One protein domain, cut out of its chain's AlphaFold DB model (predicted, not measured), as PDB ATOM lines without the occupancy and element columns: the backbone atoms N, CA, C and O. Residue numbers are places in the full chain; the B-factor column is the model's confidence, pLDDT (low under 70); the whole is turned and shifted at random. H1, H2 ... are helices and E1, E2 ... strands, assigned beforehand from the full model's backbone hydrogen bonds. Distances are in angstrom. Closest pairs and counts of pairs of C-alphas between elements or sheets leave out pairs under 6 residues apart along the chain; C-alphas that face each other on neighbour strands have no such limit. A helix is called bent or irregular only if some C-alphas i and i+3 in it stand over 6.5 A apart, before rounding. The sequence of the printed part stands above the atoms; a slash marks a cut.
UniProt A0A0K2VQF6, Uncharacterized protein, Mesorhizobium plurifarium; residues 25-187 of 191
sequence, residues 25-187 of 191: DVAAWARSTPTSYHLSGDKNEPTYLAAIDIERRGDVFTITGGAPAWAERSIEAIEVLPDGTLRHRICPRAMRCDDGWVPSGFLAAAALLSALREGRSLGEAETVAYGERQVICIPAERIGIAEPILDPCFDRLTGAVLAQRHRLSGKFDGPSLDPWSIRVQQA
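Overview. This is residues 25 to 187 of the 191 residues of an uncharacterized protein of Mesorhizobium plurifarium (UniProt A0A0K2VQF6). A large, strongly twisted wall of six antiparallel strands has one long helix, H2, laid along one of its faces, and a smaller, curled sheet of four strands packs beside that helix, with E8 and E9 next to it. H2 sits between the two sheets, and the short helices H1 and H3 pack on its later part, H1 on residues 112 to 116 and H3 on residues 111 to 115. The printed part has 163 residues, with three named helices and ten named strands in the order H1 E1 E2 E3 E4 E5 H2 E6 E7 H3 E8 E9 E10. The large sheet runs E5 E4 E3 E2 E1 E10 and the small one E6 E7 E8 E9, both antiparallel throughout; the class is mixed, helices and strands. The whole is compact, with a radius of gyration of the C-alphas of 14.7 A, and rounded, spanning 41 by 34 by 33 A.

Along the chain. H1 is residues 26 to 32, with C-alpha 26 at (-21.396, 6.184, -57.735). E1, residues 36 to 45, is 27.8 A long; E2, residues 48 to 57, and E4, residues 71 to 80, are each 29.0 A long, and E3, residues 60 to 67, is 23.7 A. E5 is residues 86 to 90. H2, residues 105 to 117, is 19.9 A long and begins with C-alpha 105 at (-23.445, 20.644, -46.967); it is irregular, with C-alphas 106 and 109 at 7.2 A. E6 is residues 127 to 130, E7 residues 133 to 137 and H3 residues 140 to 143. E8, residues 150 to 155, is 15.9 A long and E9, residues 161 to 166, is 14.3 A. E10, residues 183 to 186, ends with C-alpha 186 at (-21.428, 2.199, -37.479).

Arrangement. E1 to E5 form a meander, each strand the antiparallel neighbour of the one before. In the hairpin of E1 and E2, N 39 and O 54 are within hydrogen-bond range at 2.8 A; in that of E3 and E4, N 63 and O 76 are, at 2.9 A. E10 is an edge strand and the antiparallel neighbour of E1, with N 38 and O 185 at 2.8 A. H2 is on this sheet, making two layers, a helix on one face of a sheet; its height over the sheet is 8.5 A, and it lies over E4 and E3. On the local plane it stands at 3 degrees to E3, along the strands; the C-alphas of Phe 61 and Ala 110, the closest of E3 and H2, are 6.3 A apart. H2 also makes two layers with the small sheet, at a height of 9.1 A; it lies over E8 and runs across the strands, at 78 degrees to E8 on the local plane. The closest C-alphas of H2 and E9 are those of Phe 106 and Val 161, 5.1 A apart. The small sheet is strongly twisted and curled like part of a barrel; in the hairpin of E6 and E7, N 128 and O 135 are at 2.8 A, between E7 and E8, N 136 and O 154 are at 2.8 A, and in the hairpin of E8 and E9, N 151 and O 165 are at 2.9 A. E1 and E9 are near each other, with 6 pairs of C-alphas within 10 A. H1 touches H2, with residues 112 to 116 of H2 alone, about perpendicular at 90 degrees; their closest C-alphas are those of Ala 27 and Leu 116, 6.6 A apart. H3 touches H2, with residues 111 to 115 of H2 alone, closest at the C-alphas of Leu 112 and Ile 143, 5.3 A apart, and only grazes the small sheet. Every O i to N i+4 pair is within hydrogen-bond range in H1, and 6 of 9 are in H2; H3 is too short for such a pair.

Size, cuts and confidence. The two C-alphas farthest apart are those of Ala 69 and Ser 121, at 41.5 A. The printed part has no cut. The links from E5 to H2, residues 91 to 104, and from E9 to E10, residues 167 to 182, are long. The mean pLDDT of the printed part is 93.9, and residue 187 alone is under 70.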
ATOM      1  N   ASP A  25     -18.342   3.414 -59.706       97.44
ATOM      2  CA  ASP A  25     -19.761   3.609 -60.034       97.44
ATOM      3  C   ASP A  25     -20.469   4.163 -58.793       97.44
ATOM      4  O   ASP A  25     -20.672   3.465 -57.791       97.44
ATOM      5  N   VAL A  26     -20.831   5.443 -58.861       98.12
ATOM      6  CA  VAL A  26     -21.396   6.184 -57.735       98.12
ATOM      7  C   VAL A  26     -22.729   5.587 -57.305       98.12
ATOM      8  O   VAL A  26     -23.016   5.519 -56.111       98.12
ATOM      9  N   ALA A  27     -23.547   5.124 -58.250       97.88
ATOM     10  CA  ALA A  27     -24.856   4.591 -57.924       97.88
ATOM     11  C   ALA A  27     -24.746   3.224 -57.235       97.88
ATOM     12  O   ALA A  27     -25.450   2.958 -56.257       97.88
ATOM     13  N   ALA A  28     -23.850   2.360 -57.720       97.56
ATOM     14  CA  ALA A  28     -23.578   1.065 -57.104       97.56
ATOM     15  C   ALA A  28     -22.973   1.214 -55.701       97.56
ATOM     16  O   ALA A  28     -23.421   0.540 -54.772       97.56
ATOM     17  N   TRP A  29     -22.014   2.127 -55.534       97.56
ATOM     18  CA  TRP A  29     -21.422   2.436 -54.235       97.56
ATOM     19  C   TRP A  29     -22.445   3.025 -53.259       97.56
ATOM     20  O   TRP A  29     -22.580   2.534 -52.143       97.56
ATOM     21  N   ALA A  30     -23.224   4.025 -53.667       97.69
ATOM     22  CA  ALA A  30     -24.177   4.668 -52.768       97.69
ATOM     23  C   ALA A  30     -25.247   3.680 -52.262       97.69
ATOM     24  O   ALA A  30     -25.636   3.738 -51.093       97.69
ATOM     25  N   ARG A  31     -25.654   2.702 -53.090       96.94
ATOM     26  CA  ARG A  31     -26.543   1.595 -52.687       96.94
ATOM     27  C   ARG A  31     -25.925   0.624 -51.677       96.94
ATOM     28  O   ARG A  31     -26.677  -0.002 -50.937       96.94
ATOM     29  N   SER A  32     -24.600   0.475 -51.646       96.31
ATOM     30  CA  SER A  32     -23.917  -0.416 -50.699       96.31
ATOM     31  C   SER A  32     -23.558   0.260 -49.372       96.31
ATOM     32  O   SER A  32     -23.130  -0.422 -48.440       96.31
ATOM     33  N   THR A  33     -23.749   1.580 -49.258       95.88
ATOM     34  CA  THR A  33     -23.485   2.310 -48.011       95.88
ATOM     35  C   THR A  33     -24.400   1.843 -46.869       95.88
ATOM     36  O   THR A  33     -25.576   1.537 -47.098       95.88
ATOM     37  N   PRO A  34     -23.909   1.824 -45.615       96.50
ATOM     38  CA  PRO A  34     -24.728   1.487 -44.459       96.50
ATOM     39  C   PRO A  34     -25.963   2.383 -44.347       96.50
ATOM     40  O   PRO A  34     -25.893   3.608 -44.479       96.50
ATOM     41  N   THR A  35     -27.100   1.777 -44.014       96.81
ATOM     42  CA  THR A  35     -28.348   2.503 -43.735       96.81
ATOM     43  C   THR A  35     -28.378   3.103 -42.333       96.81
ATOM     44  O   THR A  35     -29.331   3.794 -41.985       96.81
ATOM     45  N   SER A  36     -27.355   2.864 -41.511       97.38
ATOM     46  CA  SER A  36     -27.223   3.523 -40.219       97.38
ATOM     47  C   SER A  36     -25.775   3.770 -39.827       97.38
ATOM     48  O   SER A  36     -24.904   2.920 -40.017       97.38
ATOM     49  N   TYR A  37     -25.529   4.957 -39.287       97.19
ATOM     50  CA  TYR A  37     -24.250   5.366 -38.725       97.19
ATOM     51  C   TYR A  37     -24.457   6.589 -37.835       97.19
ATOM     52  O   TYR A  37     -25.393   7.362 -38.037       97.19
ATOM     53  N   HIS A  38     -23.527   6.786 -36.911       97.62
ATOM     54  CA  HIS A  38     -23.300   8.041 -36.220       97.62
ATOM     55  C   HIS A  38     -21.868   8.489 -36.505       97.62
ATOM     56  O   HIS A  38     -20.925   7.699 -36.419       97.62
ATOM     57  N   LEU A  39     -21.700   9.748 -36.870       97.19
ATOM     58  CA  LEU A  39     -20.418  10.351 -37.165       97.19
ATOM     59  C   LEU A  39     -20.319  11.656 -36.394       97.19
ATOM     60  O   LEU A  39     -21.226  12.466 -36.470       97.19
ATOM     61  N   SER A  40     -19.220  11.856 -35.681       96.81
ATOM     62  CA  SER A  40     -18.941  13.103 -34.979       96.81
ATOM     63  C   SER A  40     -17.638  13.702 -35.487       96.81
ATOM     64  O   SER A  40     -16.714  12.970 -35.856       96.81
ATOM     65  N   GLY A  41     -17.532  15.017 -35.467       95.88
ATOM     66  CA  GLY A  41     -16.298  15.729 -35.753       95.88
ATOM     67  C   GLY A  41     -16.447  17.209 -35.458       95.88
ATOM     68  O   GLY A  41     -17.548  17.714 -35.265       95.88
ATOM     69  N   ASP A  42     -15.325  17.900 -35.450       95.25
ATOM     70  CA  ASP A  42     -15.280  19.342 -35.299       95.25
ATOM     71  C   ASP A  42     -15.158  19.998 -36.673       95.25
ATOM     72  O   ASP A  42     -14.446  19.508 -37.548       95.25
ATOM     73  N   LYS A  43     -15.840  21.121 -36.864       93.06
ATOM     74  CA  LYS A  43     -15.666  22.026 -37.997       93.06
ATOM     75  C   LYS A  43     -15.024  23.303 -37.477       93.06
ATOM     76  O   LYS A  43     -15.609  23.989 -36.638       93.06
ATOM     77  N   ASN A  44     -13.850  23.642 -37.995       89.25
ATOM     78  CA  ASN A  44     -13.196  24.902 -37.677       89.25
ATOM     79  C   ASN A  44     -13.650  25.998 -38.650       89.25
ATOM     80  O   ASN A  44     -13.399  25.928 -39.853       89.25
ATOM     81  N   GLU A  45     -14.325  27.017 -38.130       80.75
ATOM     82  CA  GLU A  45     -14.634  28.247 -38.852       80.75
ATOM     83  C   GLU A  45     -13.657  29.351 -38.432       80.75
ATOM     84  O   GLU A  45     -13.084  29.283 -37.344       80.75
ATOM     85  N   PRO A  46     -13.452  30.403 -39.249       81.94
ATOM     86  CA  PRO A  46     -12.463  31.442 -38.949       81.94
ATOM     87  C   PRO A  46     -12.594  32.071 -37.554       81.94
ATOM     88  O   PRO A  46     -11.615  32.596 -37.027       81.94
ATOM     89  N   THR A  47     -13.795  32.050 -36.972       79.62
ATOM     90  CA  THR A  47     -14.106  32.713 -35.703       79.62
ATOM     91  C   THR A  47     -14.567  31.776 -34.586       79.62
ATOM     92  O   THR A  47     -14.662  32.236 -33.449       79.62
ATOM     93  N   TYR A  48     -14.848  30.498 -34.856       83.12
ATOM     94  CA  TYR A  48     -15.282  29.545 -33.830       83.12
ATOM     95  C   TYR A  48     -15.104  28.087 -34.268       83.12
ATOM     96  O   TYR A  48     -15.044  27.769 -35.452       83.12
ATOM     97  N   LEU A  49     -15.059  27.198 -33.278       88.62
ATOM     98  CA  LEU A  49     -15.093  25.752 -33.473       88.62
ATOM     99  C   LEU A  49     -16.528  25.259 -33.275       88.62
ATOM    100  O   LEU A  49     -17.156  25.614 -32.279       88.62
ATOM    101  N   ALA A  50     -17.036  24.431 -34.181       91.31
ATOM    102  CA  ALA A  50     -18.351  23.812 -34.061       91.31
ATOM    103  C   ALA A  50     -18.220  22.295 -33.912       91.31
ATOM    104  O   ALA A  50     -17.596  21.654 -34.754       91.31
ATOM    105  N   ALA A  51     -18.851  21.718 -32.891       94.31
ATOM    106  CA  ALA A  51     -19.032  20.275 -32.798       94.31
ATOM    107  C   ALA A  51     -20.210  19.866 -33.691       94.31
ATOM    108  O   ALA A  51     -21.293  20.453 -33.598       94.31
ATOM    109  N   ILE A  52     -19.996  18.875 -34.553       96.06
ATOM    110  CA  ILE A  52     -20.970  18.376 -35.522       96.06
ATOM    111  C   ILE A  52     -21.167  16.876 -35.309       96.06
ATOM    112  O   ILE A  52     -20.222  16.100 -35.433       96.06
ATOM    113  N   ASP A  53     -22.414  16.476 -35.081       96.62
ATOM    114  CA  ASP A  53     -22.858  15.089 -35.168       96.62
ATOM    115  C   ASP A  53     -23.734  14.913 -36.413       96.62
ATOM    116  O   ASP A  53     -24.670  15.677 -36.650       96.62
ATOM    117  N   ILE A  54     -23.446  13.882 -37.199       97.75
ATOM    118  CA  ILE A  54     -24.190  13.462 -38.382       97.75
ATOM    119  C   ILE A  54     -24.671  12.039 -38.145       97.75
ATOM    120  O   ILE A  54     -23.890  11.122 -37.888       97.75
ATOM    121  N   GLU A  55     -25.968  11.832 -38.286       98.19
ATOM    122  CA  GLU A  55     -26.591  10.538 -38.101       98.19
ATOM    123  C   GLU A  55     -27.423  10.152 -39.319       98.19
ATOM    124  O   GLU A  55     -28.182  10.960 -39.856       98.19
ATOM    125  N   ARG A  56     -27.331   8.881 -39.713       98.25
ATOM    126  CA  ARG A  56     -28.297   8.239 -40.605       98.25
ATOM    127  C   ARG A  56     -29.031   7.142 -39.849       98.25
ATOM    128  O   ARG A  56     -28.404   6.300 -39.207       98.25
ATOM    129  N   ARG A  57     -30.357   7.109 -39.981       97.81
ATOM    130  CA  ARG A  57     -31.223   6.003 -39.548       97.81
ATOM    131  C   ARG A  57     -32.212   5.676 -40.662       97.81
ATOM    132  O   ARG A  57     -33.233   6.343 -40.813       97.81
ATOM    133  N   GLY A  58     -31.896   4.651 -41.450       97.50
ATOM    134  CA  GLY A  58     -32.631   4.311 -42.664       97.50
ATOM    135  C   GLY A  58     -32.564   5.457 -43.671       97.50
ATOM    136  O   GLY A  58     -31.501   5.747 -44.231       97.50
ATOM    137  N   ASP A  59     -33.706   6.115 -43.843       98.31
ATOM    138  CA  ASP A  59     -33.908   7.214 -44.791       98.31
ATOM    139  C   ASP A  59     -33.939   8.590 -44.124       98.31
ATOM    140  O   ASP A  59     -34.195   9.592 -44.790       98.31
ATOM    141  N   VAL A  60     -33.698   8.645 -42.813       98.44
ATOM    142  CA  VAL A  60     -33.621   9.892 -42.055       98.44
ATOM    143  C   VAL A  60     -32.161  10.248 -41.817       98.44
ATOM    144  O   VAL A  60     -31.404   9.457 -41.250       98.44
ATOM    145  N   PHE A  61     -31.791  11.456 -42.219       98.56
ATOM    146  CA  PHE A  61     -30.477  12.056 -42.043       98.56
ATOM    147  C   PHE A  61     -30.624  13.230 -41.089       98.56
ATOM    148  O   PHE A  61     -31.448  14.112 -41.319       98.56
ATOM    149  N   THR A  62     -29.867  13.220 -40.001       98.31
ATOM    150  CA  THR A  62     -29.907  14.259 -38.973       98.31
ATOM    151  C   THR A  62     -28.527  14.864 -38.827       98.31
ATOM    152  O   THR A  62     -27.539  14.137 -38.754       98.31
ATOM    153  N   ILE A  63     -28.467  16.186 -38.747       97.00
ATOM    154  CA  ILE A  63     -27.292  16.910 -38.284       97.00
ATOM    155  C   ILE A  63     -27.634  17.592 -36.965       97.00
ATOM    156  O   ILE A  63     -28.674  18.233 -36.819       97.00
ATOM    157  N   THR A  64     -26.744  17.451 -35.995       95.44
ATOM    158  CA  THR A  64     -26.684  18.316 -34.825       95.44
ATOM    159  C   THR A  64     -25.402  19.127 -34.914       95.44
ATOM    160  O   THR A  64     -24.329  18.555 -35.067       95.44
ATOM    161  N   GLY A  65     -25.501  20.445 -34.782       92.94
ATOM    162  CA  GLY A  65     -24.344  21.328 -34.677       92.94
ATOM    163  C   GLY A  65     -24.443  22.218 -33.446       92.94
ATOM    164  O   GLY A  65     -25.542  22.502 -32.974       92.94
ATOM    165  N   GLY A  66     -23.312  22.671 -32.924       88.44
ATOM    166  CA  GLY A  66     -23.281  23.667 -31.857       88.44
ATOM    167  C   GLY A  66     -21.864  24.105 -31.518       88.44
ATOM    168  O   GLY A  66     -20.888  23.486 -31.944       88.44
ATOM    169  N   ALA A  67     -21.752  25.169 -30.729       85.19
ATOM    170  CA  ALA A  67     -20.493  25.575 -30.121       85.19
ATOM    171  C   ALA A  67     -19.992  24.498 -29.125       85.19
ATOM    172  O   ALA A  67     -20.768  23.624 -28.708       85.19
ATOM    173  N   PRO A  68     -18.706  24.527 -28.718       76.06
ATOM    174  CA  PRO A  68     -18.133  23.508 -27.846       76.06
ATOM    175  C   PRO A  68     -18.924  23.367 -26.540       76.06
ATOM    176  O   PRO A  68     -19.534  24.321 -26.058       76.06
ATOM    177  N   ALA A  69     -18.930  22.156 -25.975       75.19
ATOM    178  CA  ALA A  69     -19.806  21.775 -24.860       75.19
ATOM    179  C   ALA A  69     -21.319  21.905 -25.159       75.19
ATOM    180  O   ALA A  69     -22.124  22.010 -24.234       75.19
ATOM    181  N   TRP A  70     -21.707  21.847 -26.440       75.56
ATOM    182  CA  TRP A  70     -23.095  21.892 -26.919       75.56
ATOM    183  C   TRP A  70     -23.848  23.184 -26.582       75.56
ATOM    184  O   TRP A  70     -25.080  23.191 -26.494       75.56
ATOM    185  N   ALA A  71     -23.116  24.287 -26.426       72.31
ATOM    186  CA  ALA A  71     -23.726  25.605 -26.422       72.31
ATOM    187  C   ALA A  71     -24.359  25.883 -27.799       72.31
ATOM    188  O   ALA A  71     -23.850  25.443 -28.828       72.31
ATOM    189  N   GLU A  72     -25.495  26.586 -27.821       81.31
ATOM    190  CA  GLU A  72     -26.162  27.010 -29.069       81.31
ATOM    191  C   GLU A  72     -26.506  25.854 -30.027       81.31
ATOM    192  O   GLU A  72     -26.433  25.973 -31.250       81.31
ATOM    193  N   ARG A  73     -26.900  24.709 -29.458       87.12
ATOM    194  CA  ARG A  73     -27.231  23.508 -30.226       87.12
ATOM    195  C   ARG A  73     -28.379  23.757 -31.212       87.12
ATOM    196  O   ARG A  73     -29.487  24.123 -30.819       87.12
ATOM    197  N   SER A  74     -28.129  23.438 -32.477       91.62
ATOM    198  CA  SER A  74     -29.105  23.381 -33.561       91.62
ATOM    199  C   SER A  74     -29.224  21.950 -34.085       91.62
ATOM    200  O   SER A  74     -28.251  21.196 -34.087       91.62
ATOM    201  N   ILE A  75     -30.429  21.565 -34.502       94.94
ATOM    202  CA  ILE A  75     -30.725  20.244 -35.056       94.94
ATOM    203  C   ILE A  75     -31.552  20.435 -36.323       94.94
ATOM    204  O   ILE A  75     -32.547  21.159 -36.307       94.94
ATOM    205  N   GLU A  76     -31.167  19.741 -37.386       96.06
ATOM    206  CA  GLU A  76     -31.902  19.655 -38.645       96.06
ATOM    207  C   GLU A  76     -32.010  18.189 -39.058       96.06
ATOM    208  O   GLU A  76     -31.073  17.410 -38.865       96.06
ATOM    209  N   ALA A  77     -33.161  17.795 -39.601       97.50
ATOM    210  CA  ALA A  77     -33.370  16.428 -40.058       97.50
ATOM    211  C   ALA A  77     -34.185  16.373 -41.347       97.50
ATOM    212  O   ALA A  77     -35.257  16.982 -41.439       97.50
ATOM    213  N   ILE A  78     -33.708  15.565 -42.291       97.62
ATOM    214  CA  ILE A  78     -34.317  15.304 -43.595       97.62
ATOM    215  C   ILE A  78     -34.685  13.831 -43.683       97.62
ATOM    216  O   ILE A  78     -33.884  12.964 -43.349       97.62
ATOM    217  N   GLU A  79     -35.885  13.543 -44.159       97.88
ATOM    218  CA  GLU A  79     -36.306  12.208 -44.564       97.88
ATOM    219  C   GLU A  79     -36.382  12.136 -46.086       97.88
ATOM    220  O   GLU A  79     -36.916  13.041 -46.730       97.88
ATOM    221  N   VAL A  80     -35.889  11.039 -46.650       98.06
ATOM    222  CA  VAL A  80     -36.089  10.703 -48.059       98.06
ATOM    223  C   VAL A  80     -37.257   9.725 -48.155       98.06
ATOM    224  O   VAL A  80     -37.232   8.653 -47.552       98.06
ATOM    225  N   LEU A  81     -38.291  10.068 -48.913       97.38
ATOM    226  CA  LEU A  81     -39.451   9.210 -49.155       97.38
ATOM    227  C   LEU A  81     -39.147   8.156 -50.238       97.38
ATOM    228  O   LEU A  81     -38.148   8.290 -50.955       97.38
ATOM    229  N   PRO A  82     -39.940   7.069 -50.352       97.50
ATOM    230  CA  PRO A  82     -39.656   5.970 -51.285       97.50
ATOM    231  C   PRO A  82     -39.548   6.379 -52.761       97.50
ATOM    232  O   PRO A  82     -38.811   5.746 -53.508       97.50
ATOM    233  N   ASP A  83     -40.255   7.432 -53.162       96.69
ATOM    234  CA  ASP A  83     -40.238   8.017 -54.508       96.69
ATOM    235  C   ASP A  83     -39.043   8.956 -54.760       96.69
ATOM    236  O   ASP A  83     -38.865   9.434 -55.875       96.69
ATOM    237  N   GLY A  84     -38.220   9.211 -53.738       96.81
ATOM    238  CA  GLY A  84     -37.118  10.170 -53.784       96.81
ATOM    239  C   GLY A  84     -37.482  11.562 -53.270       96.81
ATOM    240  O   GLY A  84     -36.576  12.370 -53.078       96.81
ATOM    241  N   THR A  85     -38.752  11.835 -52.955       96.44
ATOM    242  CA  THR A  85     -39.171  13.135 -52.416       96.44
ATOM    243  C   THR A  85     -38.482  13.409 -51.077       96.44
ATOM    244  O   THR A  85     -38.407  12.543 -50.203       96.44
ATOM    245  N   LEU A  86     -37.987  14.632 -50.896       96.38
ATOM    246  CA  LEU A  86     -37.322  15.087 -49.677       96.38
ATOM    247  C   LEU A  86     -38.327  15.775 -48.752       96.38
ATOM    248  O   LEU A  86     -39.095  16.630 -49.188       96.38
ATOM    249  N   ARG A  87     -38.305  15.427 -47.463       95.19
ATOM    250  CA  ARG A  87     -39.179  16.016 -46.446       95.19
ATOM    251  C   ARG A  87     -38.383  16.461 -45.227       95.19
ATOM    252  O   ARG A  87     -37.721  15.650 -44.580       95.19
ATOM    253  N   HIS A  88     -38.527  17.726 -44.844       94.88
ATOM    254  CA  HIS A  88     -38.025  18.207 -43.559       94.88
ATOM    255  C   HIS A  88     -38.791  17.552 -42.402       94.88
ATOM    256  O   HIS A  88     -40.017  17.614 -42.322       94.88
ATOM    257  N   ARG A  89     -38.057  16.927 -41.481       95.38
ATOM    258  CA  ARG A  89     -38.591  16.364 -40.229       95.38
ATOM    259  C   ARG A  89     -38.374  17.299 -39.056       95.38
ATOM    260  O   ARG A  89     -39.237  17.402 -38.190       95.38
ATOM    261  N   ILE A  90     -37.224  17.963 -39.034       95.44
ATOM    262  CA  ILE A  90     -36.881  18.985 -38.050       95.44
ATOM    263  C   ILE A  90     -36.318  20.169 -38.826       95.44
ATOM    264  O   ILE A  90     -35.314  20.021 -39.517       95.44
ATOM    265  N   CYS A  91     -36.976  21.320 -38.696       92.25
ATOM    266  CA  CYS A  91     -36.521  22.587 -39.249       92.25
ATOM    267  C   CYS A  91     -35.912  23.446 -38.129       92.25
ATOM    268  O   CYS A  91     -36.609  23.715 -37.140       92.25
ATOM    269  N   PRO A  92     -34.650  23.895 -38.245       89.62
ATOM    270  CA  PRO A  92     -34.070  24.840 -37.301       89.62
ATOM    271  C   PRO A  92     -34.907  26.120 -37.197       89.62
ATOM    272  O   PRO A  92     -35.355  26.664 -38.201       89.62
ATOM    273  N   ARG A  93     -35.066  26.665 -35.982       84.19
ATOM    274  CA  ARG A  93     -35.886  27.874 -35.739       84.19
ATOM    275  C   ARG A  93     -35.443  29.106 -36.536       84.19
ATOM    276  O   ARG A  93     -36.247  30.004 -36.753       84.19
ATOM    277  N   ALA A  94     -34.169  29.164 -36.916       83.19
ATOM    278  CA  ALA A  94     -33.588  30.267 -37.676       83.19
ATOM    279  C   ALA A  94     -33.708  30.092 -39.204       83.19
ATOM    280  O   ALA A  94     -33.244  30.954 -39.945       83.19
ATOM    281  N   MET A  95     -34.305  28.994 -39.680       84.38
ATOM    282  CA  MET A  95     -34.425  28.674 -41.101       84.38
ATOM    283  C   MET A  95     -35.882  28.657 -41.560       84.38
ATOM    284  O   MET A  95     -36.812  28.465 -40.775       84.38
ATOM    285  N   ARG A  96     -36.069  28.858 -42.865       86.88
ATOM    286  CA  ARG A  96     -37.318  28.553 -43.562       86.88
ATOM    287  C   ARG A  96     -37.105  27.273 -44.347       86.88
ATOM    288  O   ARG A  96     -36.186  27.193 -45.155       86.88
ATOM    289  N   CYS A  97     -37.933  26.286 -44.055       87.50
ATOM    290  CA  CYS A  97     -37.857  24.959 -44.632       87.50
ATOM    291  C   CYS A  97     -39.026  24.799 -45.595       87.50
ATOM    292  O   CYS A  97     -40.055  24.236 -45.229       87.50
ATOM    293  N   ASP A  98     -38.876  25.375 -46.783       81.25
ATOM    294  CA  ASP A  98     -39.884  25.299 -47.836       81.25
ATOM    295  C   ASP A  98     -39.770  23.964 -48.595       81.25
ATOM    296  O   ASP A  98     -38.716  23.318 -48.610       81.25
ATOM    297  N   ASP A  99     -40.865  23.549 -49.232       73.06
ATOM    298  CA  ASP A  99     -40.885  22.362 -50.087       73.06
ATOM    299  C   ASP A  99     -40.071  22.592 -51.376       73.06
ATOM    300  O   ASP A  99     -39.961  23.709 -51.882       73.06
ATOM    301  N   GLY A 100     -39.507  21.519 -51.940       75.44
ATOM    302  CA  GLY A 100     -38.771  21.565 -53.213       75.44
ATOM    303  C   GLY A 100     -37.303  21.999 -53.113       75.44
ATOM    304  O   GLY A 100     -36.632  22.125 -54.137       75.44
ATOM    305  N   TRP A 101     -36.781  22.195 -51.901       87.38
ATOM    306  CA  TRP A 101     -35.353  22.409 -51.661       87.38
ATOM    307  C   TRP A 101     -34.561  21.091 -51.647       87.38
ATOM    308  O   TRP A 101     -35.042  20.064 -51.165       87.38
ATOM    309  N   VAL A 102     -33.319  21.133 -52.138       93.69
ATOM    310  CA  VAL A 102     -32.377  20.003 -52.124       93.69
ATOM    311  C   VAL A 102     -31.269  20.274 -51.099       93.69
ATOM    312  O   VAL A 102     -30.590  21.299 -51.218       93.69
ATOM    313  N   PRO A 103     -31.038  19.378 -50.116       94.06
ATOM    314  CA  PRO A 103     -30.042  19.601 -49.086       94.06
ATOM    315  C   PRO A 103     -28.622  19.620 -49.628       94.06
ATOM    316  O   PRO A 103     -28.218  18.760 -50.411       94.06
ATOM    317  N   SER A 104     -27.848  20.586 -49.140       93.56
ATOM    318  CA  SER A 104     -26.416  20.730 -49.393       93.56
ATOM    319  C   SER A 104     -25.613  20.550 -48.096       93.56
ATOM    320  O   SER A 104     -26.151  20.160 -47.055       93.56
ATOM    321  N   GLY A 105     -24.297  20.781 -48.146       94.75
ATOM    322  CA  GLY A 105     -23.445  20.644 -46.967       94.75
ATOM    323  C   GLY A 105     -23.437  19.208 -46.432       94.75
ATOM    324  O   GLY A 105     -23.420  18.245 -47.199       94.75
ATOM    325  N   PHE A 106     -23.474  19.060 -45.107       97.00
ATOM    326  CA  PHE A 106     -23.439  17.753 -44.443       97.00
ATOM    327  C   PHE A 106     -24.688  16.887 -44.692       97.00
ATOM    328  O   PHE A 106     -24.618  15.664 -44.577       97.00
ATOM    329  N   LEU A 107     -25.813  17.494 -45.084       97.25
ATOM    330  CA  LEU A 107     -27.058  16.785 -45.395       97.25
ATOM    331  C   LEU A 107     -27.168  16.356 -46.866       97.25
ATOM    332  O   LEU A 107     -28.146  15.707 -47.235       97.25
ATOM    333  N   ALA A 108     -26.158  16.616 -47.707       98.19
ATOM    334  CA  ALA A 108     -26.181  16.207 -49.115       98.19
ATOM    335  C   ALA A 108     -26.239  14.673 -49.317       98.19
ATOM    336  O   ALA A 108     -26.556  14.203 -50.408       98.19
ATOM    337  N   ALA A 109     -26.013  13.868 -48.270       98.38
ATOM    338  CA  ALA A 109     -26.293  12.426 -48.286       98.38
ATOM    339  C   ALA A 109     -27.782  12.105 -48.516       98.38
ATOM    340  O   ALA A 109     -28.098  11.130 -49.201       98.38
ATOM    341  N   ALA A 110     -28.695  12.948 -48.024       98.38
ATOM    342  CA  ALA A 110     -30.120  12.822 -48.315       98.38
ATOM    343  C   ALA A 110     -30.418  13.129 -49.794       98.38
ATOM    344  O   ALA A 110     -31.162  12.386 -50.431       98.38
ATOM    345  N   ALA A 111     -29.782  14.161 -50.364       98.31
ATOM    346  CA  ALA A 111     -29.892  14.490 -51.788       98.31
ATOM    347  C   ALA A 111     -29.357  13.360 -52.685       98.31
ATOM    348  O   ALA A 111     -29.992  12.991 -53.669       98.31
ATOM    349  N   LEU A 112     -28.233  12.740 -52.306       98.56
ATOM    350  CA  LEU A 112     -27.694  11.569 -52.999       98.56
ATOM    351  C   LEU A 112     -28.683  10.391 -52.995       98.56
ATOM    352  O   LEU A 112     -28.911   9.774 -54.035       98.56
ATOM    353  N   LEU A 113     -29.290  10.081 -51.844       98.50
ATOM    354  CA  LEU A 113     -30.287   9.010 -51.752       98.50
ATOM    355  C   LEU A 113     -31.573   9.339 -52.531       98.50
ATOM    356  O   LEU A 113     -32.148   8.448 -53.155       98.50
ATOM    357  N   SER A 114     -32.010  10.598 -52.521       98.44
ATOM    358  CA  SER A 114     -33.136  11.080 -53.331       98.44
ATOM    359  C   SER A 114     -32.865  10.864 -54.824       98.44
ATOM    360  O   SER A 114     -33.614  10.146 -55.485       98.44
ATOM    361  N   ALA A 115     -31.718  11.334 -55.326       98.12
ATOM    362  CA  ALA A 115     -31.308  11.154 -56.718       98.12
ATOM    363  C   ALA A 115     -31.204   9.672 -57.131       98.12
ATOM    364  O   ALA A 115     -31.589   9.308 -58.243       98.12
ATOM    365  N   LEU A 116     -30.726   8.803 -56.231       98.00
ATOM    366  CA  LEU A 116     -30.717   7.351 -56.436       98.00
ATOM    367  C   LEU A 116     -32.122   6.769 -56.627       98.00
ATOM    368  O   LEU A 116     -32.309   5.911 -57.489       98.00
ATOM    369  N   ARG A 117     -33.093   7.194 -55.811       98.00
ATOM    370  CA  ARG A 117     -34.482   6.702 -55.865       98.00
ATOM    371  C   ARG A 117     -35.214   7.164 -57.110       98.00
ATOM    372  O   ARG A 117     -35.950   6.386 -57.706       98.00
ATOM    373  N   GLU A 118     -34.923   8.380 -57.546       97.44
ATOM    374  CA  GLU A 118     -35.402   8.924 -58.816       97.44
ATOM    375  C   GLU A 118     -34.747   8.256 -60.041       97.44
ATOM    376  O   GLU A 118     -35.091   8.568 -61.178       97.44
ATOM    377  N   GLY A 119     -33.785   7.345 -59.840       96.62
ATOM    378  CA  GLY A 119     -33.103   6.641 -60.925       96.62
ATOM    379  C   GLY A 119     -32.161   7.531 -61.735       96.62
ATOM    380  O   GLY A 119     -31.866   7.217 -62.891       96.62
ATOM    381  N   ARG A 120     -31.680   8.643 -61.164       95.75
ATOM    382  CA  ARG A 120     -30.738   9.533 -61.853       95.75
ATOM    383  C   ARG A 120     -29.412   8.822 -62.113       95.75
ATOM    384  O   ARG A 120     -28.907   8.067 -61.282       95.75
ATOM    385  N   SER A 121     -28.809   9.116 -63.262       93.19
ATOM    386  CA  SER A 121     -27.442   8.686 -63.547       93.19
ATOM    387  C   SER A 121     -26.457   9.540 -62.749       93.19
ATOM    388  O   SER A 121     -26.340  10.742 -62.976       93.19
ATOM    389  N   LEU A 122     -25.746   8.909 -61.815       96.69
ATOM    390  CA  LEU A 122     -24.741   9.569 -60.971       96.69
ATOM    391  C   LEU A 122     -23.317   9.468 -61.549       96.69
ATOM    392  O   LEU A 122     -22.408  10.180 -61.110       96.69
ATOM    393  N   GLY A 123     -23.147   8.631 -62.576       96.25
ATOM    394  CA  GLY A 123     -21.886   8.400 -63.272       96.25
ATOM    395  C   GLY A 123     -20.814   7.766 -62.391       96.25
ATOM    396  O   GLY A 123     -21.100   7.081 -61.407       96.25
ATOM    397  N   GLU A 124     -19.566   8.020 -62.766       97.31
ATOM    398  CA  GLU A 124     -18.391   7.577 -62.028       97.31
ATOM    399  C   GLU A 124     -17.745   8.742 -61.271       97.31
ATOM    400  O   GLU A 124     -17.923   9.919 -61.626       97.31
ATOM    401  N   ALA A 125     -16.991   8.401 -60.228       95.94
ATOM    402  CA  ALA A 125     -16.179   9.336 -59.464       95.94
ATOM    403  C   ALA A 125     -14.883   8.679 -58.972       95.94
ATOM    404  O   ALA A 125     -14.809   7.472 -58.737       95.94
ATOM    405  N   GLU A 126     -13.854   9.500 -58.797       94.25
ATOM    406  CA  GLU A 126     -12.583   9.075 -58.222       94.25
ATOM    407  C   GLU A 126     -12.608   9.149 -56.694       94.25
ATOM    408  O   GLU A 126     -13.375   9.900 -56.083       94.25
ATOM    409  N   THR A 127     -11.716   8.382 -56.070       94.88
ATOM    410  CA  THR A 127     -11.460   8.484 -54.633       94.88
ATOM    411  C   THR A 127     -10.373   9.517 -54.363       94.88
ATOM    412  O   THR A 127      -9.313   9.490 -54.981       94.88
ATOM    413  N   VAL A 128     -10.609  10.384 -53.384       95.06
ATOM    414  CA  VAL A 128      -9.677  11.424 -52.944       95.06
ATOM    415  C   VAL A 128      -9.330  11.194 -51.475       95.06
ATOM    416  O   VAL A 128     -10.183  10.801 -50.679       95.06
ATOM    417  N   ALA A 129      -8.075  11.429 -51.099       96.44
ATOM    418  CA  ALA A 129      -7.664  11.375 -49.700       96.44
ATOM    419  C   ALA A 129      -8.228  12.568 -48.907       96.44
ATOM    420  O   ALA A 129      -8.212  13.704 -49.385       96.44
ATOM    421  N   TYR A 130      -8.680  12.307 -47.682       96.25
ATOM    422  CA  TYR A 130      -9.139  13.314 -46.729       96.25
ATOM    423  C   TYR A 130      -8.640  12.967 -45.321       96.25
ATOM    424  O   TYR A 130      -9.292  12.247 -44.562       96.25
ATOM    425  N   GLY A 131      -7.423  13.417 -45.001       95.44
ATOM    426  CA  GLY A 131      -6.677  12.917 -43.843       95.44
ATOM    427  C   GLY A 131      -6.432  11.411 -43.958       95.44
ATOM    428  O   GLY A 131      -5.960  10.936 -44.987       95.44
ATOM    429  N   GLU A 132      -6.793  10.658 -42.921       94.44
ATOM    430  CA  GLU A 132      -6.715   9.188 -42.908       94.44
ATOM    431  C   GLU A 132      -7.900   8.511 -43.618       94.44
ATOM    432  O   GLU A 132      -7.956   7.286 -43.729       94.44
ATOM    433  N   ARG A 133      -8.875   9.299 -44.087       95.44
ATOM    434  CA  ARG A 133     -10.084   8.801 -44.740       95.44
ATOM    435  C   ARG A 133      -9.996   8.935 -46.254       95.44
ATOM    436  O   ARG A 133      -9.154   9.638 -46.811       95.44
ATOM    437  N   GLN A 134     -10.913   8.251 -46.919       96.81
ATOM    438  CA  GLN A 134     -11.115   8.327 -48.357       96.81
ATOM    439  C   GLN A 134     -12.516   8.849 -48.633       96.81
ATOM    440  O   GLN A 134     -13.484   8.354 -48.053       96.81
ATOM    441  N   VAL A 135     -12.618   9.824 -49.531       97.94
ATOM    442  CA  VAL A 135     -13.886  10.433 -49.928       97.94
ATOM    443  C   VAL A 135     -14.121  10.313 -51.425       97.94
ATOM    444  O   VAL A 135     -13.181  10.242 -52.214       97.94
ATOM    445  N   ILE A 136     -15.389  10.315 -51.811       97.94
ATOM    446  CA  ILE A 136     -15.857  10.374 -53.191       97.94
ATOM    447  C   ILE A 136     -16.542  11.723 -53.353       97.94
ATOM    448  O   ILE A 136     -17.554  11.973 -52.706       97.94
ATOM    449  N   CYS A 137     -15.982  12.610 -54.171       97.44
ATOM    450  CA  CYS A 137     -16.578  13.921 -54.426       97.44
ATOM    451  C   CYS A 137     -17.469  13.844 -55.664       97.44
ATOM    452  O   CYS A 137     -16.998  13.469 -56.740       97.44
ATOM    453  N   ILE A 138     -18.751  14.175 -55.512       97.06
ATOM    454  CA  ILE A 138     -19.746  14.069 -56.584       97.06
ATOM    455  C   ILE A 138     -20.144  15.479 -57.020       97.06
ATOM    456  O   ILE A 138     -20.508  16.274 -56.155       97.06
ATOM    457  N   PRO A 139     -20.146  15.780 -58.334       96.69
ATOM    458  CA  PRO A 139     -20.729  17.007 -58.867       96.69
ATOM    459  C   PRO A 139     -22.122  17.277 -58.290       96.69
ATOM    460  O   PRO A 139     -23.026  16.457 -58.470       96.69
ATOM    461  N   ALA A 140     -22.301  18.392 -57.583       97.12
ATOM    462  CA  ALA A 140     -23.514  18.630 -56.797       97.12
ATOM    463  C   ALA A 140     -24.800  18.663 -57.659       97.12
ATOM    464  O   ALA A 140     -25.867  18.221 -57.229       97.12
ATOM    465  N   GLU A 141     -24.698  19.080 -58.919       96.56
ATOM    466  CA  GLU A 141     -25.789  19.063 -59.896       96.56
ATOM    467  C   GLU A 141     -26.297  17.647 -60.204       96.56
ATOM    468  O   GLU A 141     -27.486  17.464 -60.471       96.56
ATOM    469  N   ARG A 142     -25.441  16.616 -60.100       96.94
ATOM    470  CA  ARG A 142     -25.855  15.215 -60.301       96.94
ATOM    471  C   ARG A 142     -26.815  14.741 -59.211       96.94
ATOM    472  O   ARG A 142     -27.607  13.838 -59.458       96.94
ATOM    473  N   ILE A 143     -26.770  15.371 -58.037       97.12
ATOM    474  CA  ILE A 143     -27.682  15.108 -56.918       97.12
ATOM    475  C   ILE A 143     -28.738  16.212 -56.745       97.12
ATOM    476  O   ILE A 143     -29.407  16.268 -55.721       97.12
ATOM    477  N   GLY A 144     -28.914  17.077 -57.751       95.81
ATOM    478  CA  GLY A 144     -30.000  18.060 -57.800       95.81
ATOM    479  C   GLY A 144     -29.716  19.412 -57.144       95.81
ATOM    480  O   GLY A 144     -30.620  20.238 -57.085       95.81
ATOM    481  N   ILE A 145     -28.490  19.675 -56.684       95.12
ATOM    482  CA  ILE A 145     -28.116  20.989 -56.144       95.12
ATOM    483  C   ILE A 145     -27.840  21.940 -57.317       95.12
ATOM    484  O   ILE A 145     -26.951  21.687 -58.131       95.12
ATOM    485  N   ALA A 146     -28.612  23.024 -57.416       93.38
ATOM    486  CA  ALA A 146     -28.477  24.015 -58.479       93.38
ATOM    487  C   ALA A 146     -27.299  24.975 -58.231       93.38
ATOM    488  O   ALA A 146     -27.026  25.345 -57.091       93.38
ATOM    489  N   GLU A 147     -26.623  25.374 -59.315       91.38
ATOM    490  CA  GLU A 147     -25.527  26.362 -59.331       91.38
ATOM    491  C   GLU A 147     -24.436  26.160 -58.249       91.38
ATOM    492  O   GLU A 147     -24.050  27.111 -57.563       91.38
ATOM    493  N   PRO A 148     -23.900  24.937 -58.061       93.50
ATOM    494  CA  PRO A 148     -22.960  24.685 -56.979       93.50
ATOM    495  C   PRO A 148     -21.576  25.277 -57.270       93.50
ATOM    496  O   PRO A 148     -21.016  25.097 -58.352       93.50
ATOM    497  N   ILE A 149     -20.971  25.905 -56.259       95.31
ATOM    498  CA  ILE A 149     -19.528  26.218 -56.240       95.31
ATOM    499  C   ILE A 149     -18.705  25.140 -55.512       95.31
ATOM    500  O   ILE A 149     -17.494  25.013 -55.720       95.31
ATOM    501  N   LEU A 150     -19.384  24.334 -54.694       96.81
ATOM    502  CA  LEU A 150     -18.831  23.273 -53.866       96.81
ATOM    503  C   LEU A 150     -19.492  21.936 -54.216       96.81
ATOM    504  O   LEU A 150     -20.717  21.853 -54.282       96.81
ATOM    505  N   ASP A 151     -18.677  20.900 -54.391       97.62
ATOM    506  CA  ASP A 151     -19.129  19.525 -54.590       97.62
ATOM    507  C   ASP A 151     -19.030  18.733 -53.274       97.62
ATOM    508  O   ASP A 151     -17.956  18.724 -52.658       97.62
ATOM    509  N   PRO A 152     -20.093  18.037 -52.832       98.06
ATOM    510  CA  PRO A 152     -20.046  17.238 -51.614       98.06
ATOM    511  C   PRO A 152     -19.120  16.034 -51.763       98.06
ATOM    512  O   PRO A 152     -19.161  15.302 -52.754       98.06
ATOM    513  N   CYS A 153     -18.299  15.818 -50.737       98.38
ATOM    514  CA  CYS A 153     -17.368  14.707 -50.638       98.38
ATOM    515  C   CYS A 153     -17.821  13.740 -49.548       98.38
ATOM    516  O   CYS A 153     -17.790  14.038 -48.349       98.38
ATOM    517  N   PHE A 154     -18.240  12.566 -49.996       98.50
ATOM    518  CA  PHE A 154     -18.835  11.530 -49.175       98.50
ATOM    519  C   PHE A 154     -17.766  10.556 -48.703       98.50
ATOM    520  O   PHE A 154     -16.973  10.071 -49.505       98.50
ATOM    521  N   ASP A 155     -17.758  10.231 -47.418       98.06
ATOM    522  CA  ASP A 155     -16.964   9.153 -46.861       98.06
ATOM    523  C   ASP A 155     -17.231   7.852 -47.609       98.06
ATOM    524  O   ASP A 155     -18.370   7.386 -47.694       98.06
ATOM    525  N   ARG A 156     -16.167   7.226 -48.105       96.75
ATOM    526  CA  ARG A 156     -16.275   6.010 -48.910       96.75
ATOM    527  C   ARG A 156     -16.916   4.846 -48.146       96.75
ATOM    528  O   ARG A 156     -17.530   3.991 -48.778       96.75
ATOM    529  N   LEU A 157     -16.779   4.792 -46.818       95.56
ATOM    530  CA  LEU A 157     -17.274   3.678 -46.005       95.56
ATOM    531  C   LEU A 157     -18.714   3.878 -45.526       95.56
ATOM    532  O   LEU A 157     -19.467   2.912 -45.462       95.56
ATOM    533  N   THR A 158     -19.101   5.099 -45.153       96.94
ATOM    534  CA  THR A 158     -20.423   5.367 -44.561       96.94
ATOM    535  C   THR A 158     -21.407   6.027 -45.520       96.94
ATOM    536  O   THR A 158     -22.612   5.924 -45.306       96.94
ATOM    537  N   GLY A 159     -20.921   6.728 -46.548       97.62
ATOM    538  CA  GLY A 159     -21.736   7.633 -47.358       97.62
ATOM    539  C   GLY A 159     -22.102   8.946 -46.653       97.62
ATOM    540  O   GLY A 159     -22.912   9.703 -47.183       97.62
ATOM    541  N   ALA A 160     -21.550   9.235 -45.470       98.19
ATOM    542  CA  ALA A 160     -21.712  10.531 -44.808       98.19
ATOM    543  C   ALA A 160     -20.897  11.606 -45.530       98.19
ATOM    544  O   ALA A 160     -19.789  11.333 -45.978       98.19
ATOM    545  N   VAL A 161     -21.382  12.841 -45.612       98.19
ATOM    546  CA  VAL A 161     -20.579  13.940 -46.164       98.19
ATOM    547  C   VAL A 161     -19.574  14.399 -45.111       98.19
ATOM    548  O   VAL A 161     -19.970  14.757 -44.007       98.19
ATOM    549  N   LEU A 162     -18.282  14.387 -45.442       98.12
ATOM    550  CA  LEU A 162     -17.216  14.840 -44.533       98.12
ATOM    551  C   LEU A 162     -16.701  16.227 -44.883       98.12
ATOM    552  O   LEU A 162     -16.220  16.949 -44.016       98.12
ATOM    553  N   ALA A 163     -16.755  16.566 -46.167       97.75
ATOM    554  CA  ALA A 163     -16.150  17.764 -46.710       97.75
ATOM    555  C   ALA A 163     -16.894  18.237 -47.951       97.75
ATOM    556  O   ALA A 163     -17.721  17.512 -48.512       97.75
ATOM    557  N   GLN A 164     -16.538  19.426 -48.420       97.44
ATOM    558  CA  GLN A 164     -16.863  19.865 -49.769       97.44
ATOM    559  C   GLN A 164     -15.592  20.225 -50.522       97.44
ATOM    560  O   GLN A 164     -14.615  20.685 -49.933       97.44
ATOM    561  N   ARG A 165     -15.600  20.026 -51.837       96.88
ATOM    562  CA  ARG A 165     -14.484  20.363 -52.714       96.88
ATOM    563  C   ARG A 165     -14.874  21.513 -53.622       96.88
ATOM    564  O   ARG A 165     -15.857  21.442 -54.351       96.88
ATOM    565  N   HIS A 166     -14.089  22.577 -53.579       96.69
ATOM    566  CA  HIS A 166     -14.299  23.739 -54.420       96.69
ATOM    567  C   HIS A 166     -13.965  23.403 -55.874       96.69
ATOM    568  O   HIS A 166     -12.859  22.957 -56.181       96.69
ATOM    569  N   ARG A 167     -14.889  23.697 -56.792       94.12
ATOM    570  CA  ARG A 167     -14.776  23.314 -58.210       94.12
ATOM    571  C   ARG A 167     -13.575  23.907 -58.932       94.12
ATOM    572  O   ARG A 167     -12.865  23.212 -59.643       94.12
ATOM    573  N   LEU A 168     -13.349  25.205 -58.732       93.56
ATOM    574  CA  LEU A 168     -12.276  25.927 -59.422       93.56
ATOM    575  C   LEU A 168     -10.890  25.648 -58.830       93.56
ATOM    576  O   LEU A 168      -9.932  25.470 -59.573       93.56
ATOM    577  N   SER A 169     -10.761  25.626 -57.499       95.19
ATOM    578  CA  SER A 169      -9.460  25.457 -56.842       95.19
ATOM    579  C   SER A 169      -9.084  23.994 -56.595       95.19
ATOM    580  O   SER A 169      -7.923  23.705 -56.311       95.19
ATOM    581  N   GLY A 170     -10.053  23.075 -56.644       94.50
ATOM    582  CA  GLY A 170      -9.878  21.662 -56.315       94.50
ATOM    583  C   GLY A 170      -9.563  21.389 -54.838       94.50
ATOM    584  O   GLY A 170      -9.290  20.236 -54.494       94.50
ATOM    585  N   LYS A 171      -9.579  22.414 -53.976       95.25
ATOM    586  CA  LYS A 171      -9.295  22.310 -52.538       95.25
ATOM    587  C   LYS A 171     -10.549  21.936 -51.758       95.25
ATOM    588  O   LYS A 171     -11.660  22.214 -52.204       95.25
ATOM    589  N   PHE A 172     -10.363  21.340 -50.584       95.38
ATOM    590  CA  PHE A 172     -11.450  21.209 -49.619       95.38
ATOM    591  C   PHE A 172     -11.757  22.580 -49.012       95.38
ATOM    592  O   PHE A 172     -10.839  23.263 -48.564       95.38
ATOM    593  N   ASP A 173     -13.022  22.987 -49.065       91.31
ATOM    594  CA  ASP A 173     -13.500  24.309 -48.652       91.31
ATOM    595  C   ASP A 173     -14.967  24.219 -48.192       91.31
ATOM    596  O   ASP A 173     -15.651  23.232 -48.457       91.31
ATOM    597  N   GLY A 174     -15.470  25.233 -47.498       88.56
ATOM    598  CA  GLY A 174     -16.845  25.287 -47.006       88.56
ATOM    599  C   GLY A 174     -17.115  24.345 -45.822       88.56
ATOM    600  O   GLY A 174     -16.225  24.117 -45.000       88.56
ATOM    601  N   PRO A 175     -18.348  23.822 -45.661       89.00
ATOM    602  CA  PRO A 175     -18.707  22.974 -44.526       89.00
ATOM    603  C   PRO A 175     -17.990  21.620 -44.590       89.00
ATOM    604  O   PRO A 175     -18.452  20.688 -45.246       89.00
ATOM    605  N   SER A 176     -16.855  21.536 -43.897       95.69
ATOM    606  CA  SER A 176     -16.000  20.351 -43.823       95.69
ATOM    607  C   SER A 176     -15.569  20.081 -42.382       95.69
ATOM    608  O   SER A 176     -15.355  21.021 -41.621       95.69
ATOM    609  N   LEU A 177     -15.465  18.808 -42.003       96.94
ATOM    610  CA  LEU A 177     -14.983  18.386 -40.688       96.94
ATOM    611  C   LEU A 177     -13.465  18.283 -40.683       96.94
ATOM    612  O   LEU A 177     -12.886  17.677 -41.577       96.94
ATOM    613  N   ASP A 178     -12.814  18.767 -39.639       96.19
ATOM    614  CA  ASP A 178     -11.376  18.621 -39.471       96.19
ATOM    615  C   ASP A 178     -10.977  17.134 -39.486       96.19
ATOM    616  O   ASP A 178     -11.429  16.372 -38.627       96.19
ATOM    617  N   PRO A 179     -10.099  16.678 -40.403       96.38
ATOM    618  CA  PRO A 179      -9.877  15.246 -40.602       96.38
ATOM    619  C   PRO A 179      -9.448  14.469 -39.348       96.38
ATOM    620  O   PRO A 179      -9.777  13.294 -39.205       96.38
ATOM    621  N   TRP A 180      -8.728  15.115 -38.426       94.94
ATOM    622  CA  TRP A 180      -8.220  14.505 -37.193       94.94
ATOM    623  C   TRP A 180      -9.296  14.316 -36.107       94.94
ATOM    624  O   TRP A 180      -9.132  13.476 -35.211       94.94
ATOM    625  N   SER A 181     -10.404  15.061 -36.173       95.69
ATOM    626  CA  SER A 181     -11.488  15.024 -35.180       95.69
ATOM    627  C   SER A 181     -12.555  13.973 -35.507       95.69
ATOM    628  O   SER A 181     -13.299  13.556 -34.623       95.69
ATOM    629  N   ILE A 182     -12.597  13.484 -36.752       97.25
ATOM    630  CA  ILE A 182     -13.645  12.581 -37.236       97.25
ATOM    631  C   ILE A 182     -13.639  11.263 -36.454       97.25
ATOM    632  O   ILE A 182     -12.624  10.563 -36.362       97.25
ATOM    633  N   ARG A 183     -14.803  10.885 -35.928       96.38
ATOM    634  CA  ARG A 183     -15.075   9.586 -35.306       96.38
ATOM    635  C   ARG A 183     -16.337   9.005 -35.920       96.38
ATOM    636  O   ARG A 183     -17.329   9.700 -36.093       96.38
ATOM    637  N   VAL A 184     -16.299   7.717 -36.240       94.00
ATOM    638  CA  VAL A 184     -17.423   7.011 -36.857       94.00
ATOM    639  C   VAL A 184     -17.802   5.828 -35.987       94.00
ATOM    640  O   VAL A 184     -16.957   5.003 -35.646       94.00
ATOM    641  N   GLN A 185     -19.085   5.733 -35.674       92.31
ATOM    642  CA  GLN A 185     -19.714   4.584 -35.049       92.31
ATOM    643  C   GLN A 185     -20.747   4.039 -36.034       92.31
ATOM    644  O   GLN A 185     -21.793   4.641 -36.266       92.31
ATOM    645  N   GLN A 186     -20.443   2.911 -36.669       81.44
ATOM    646  CA  GLN A 186     -21.428   2.199 -37.479       81.44
ATOM    647  C   GLN A 186     -22.267   1.320 -36.555       81.44
ATOM    648  O   GLN A 186     -21.717   0.630 -35.694       81.44
ATOM    649  N   ALA A 187     -23.590   1.319 -36.729       67.19
ATOM    650  CA  ALA A 187     -24.383   0.268 -36.110       67.19
ATOM    651  C   ALA A 187     -24.006  -1.055 -36.788       67.19
ATOM    652  O   ALA A 187     -23.855  -1.102 -38.012       67.19
TER     653      ALA A 187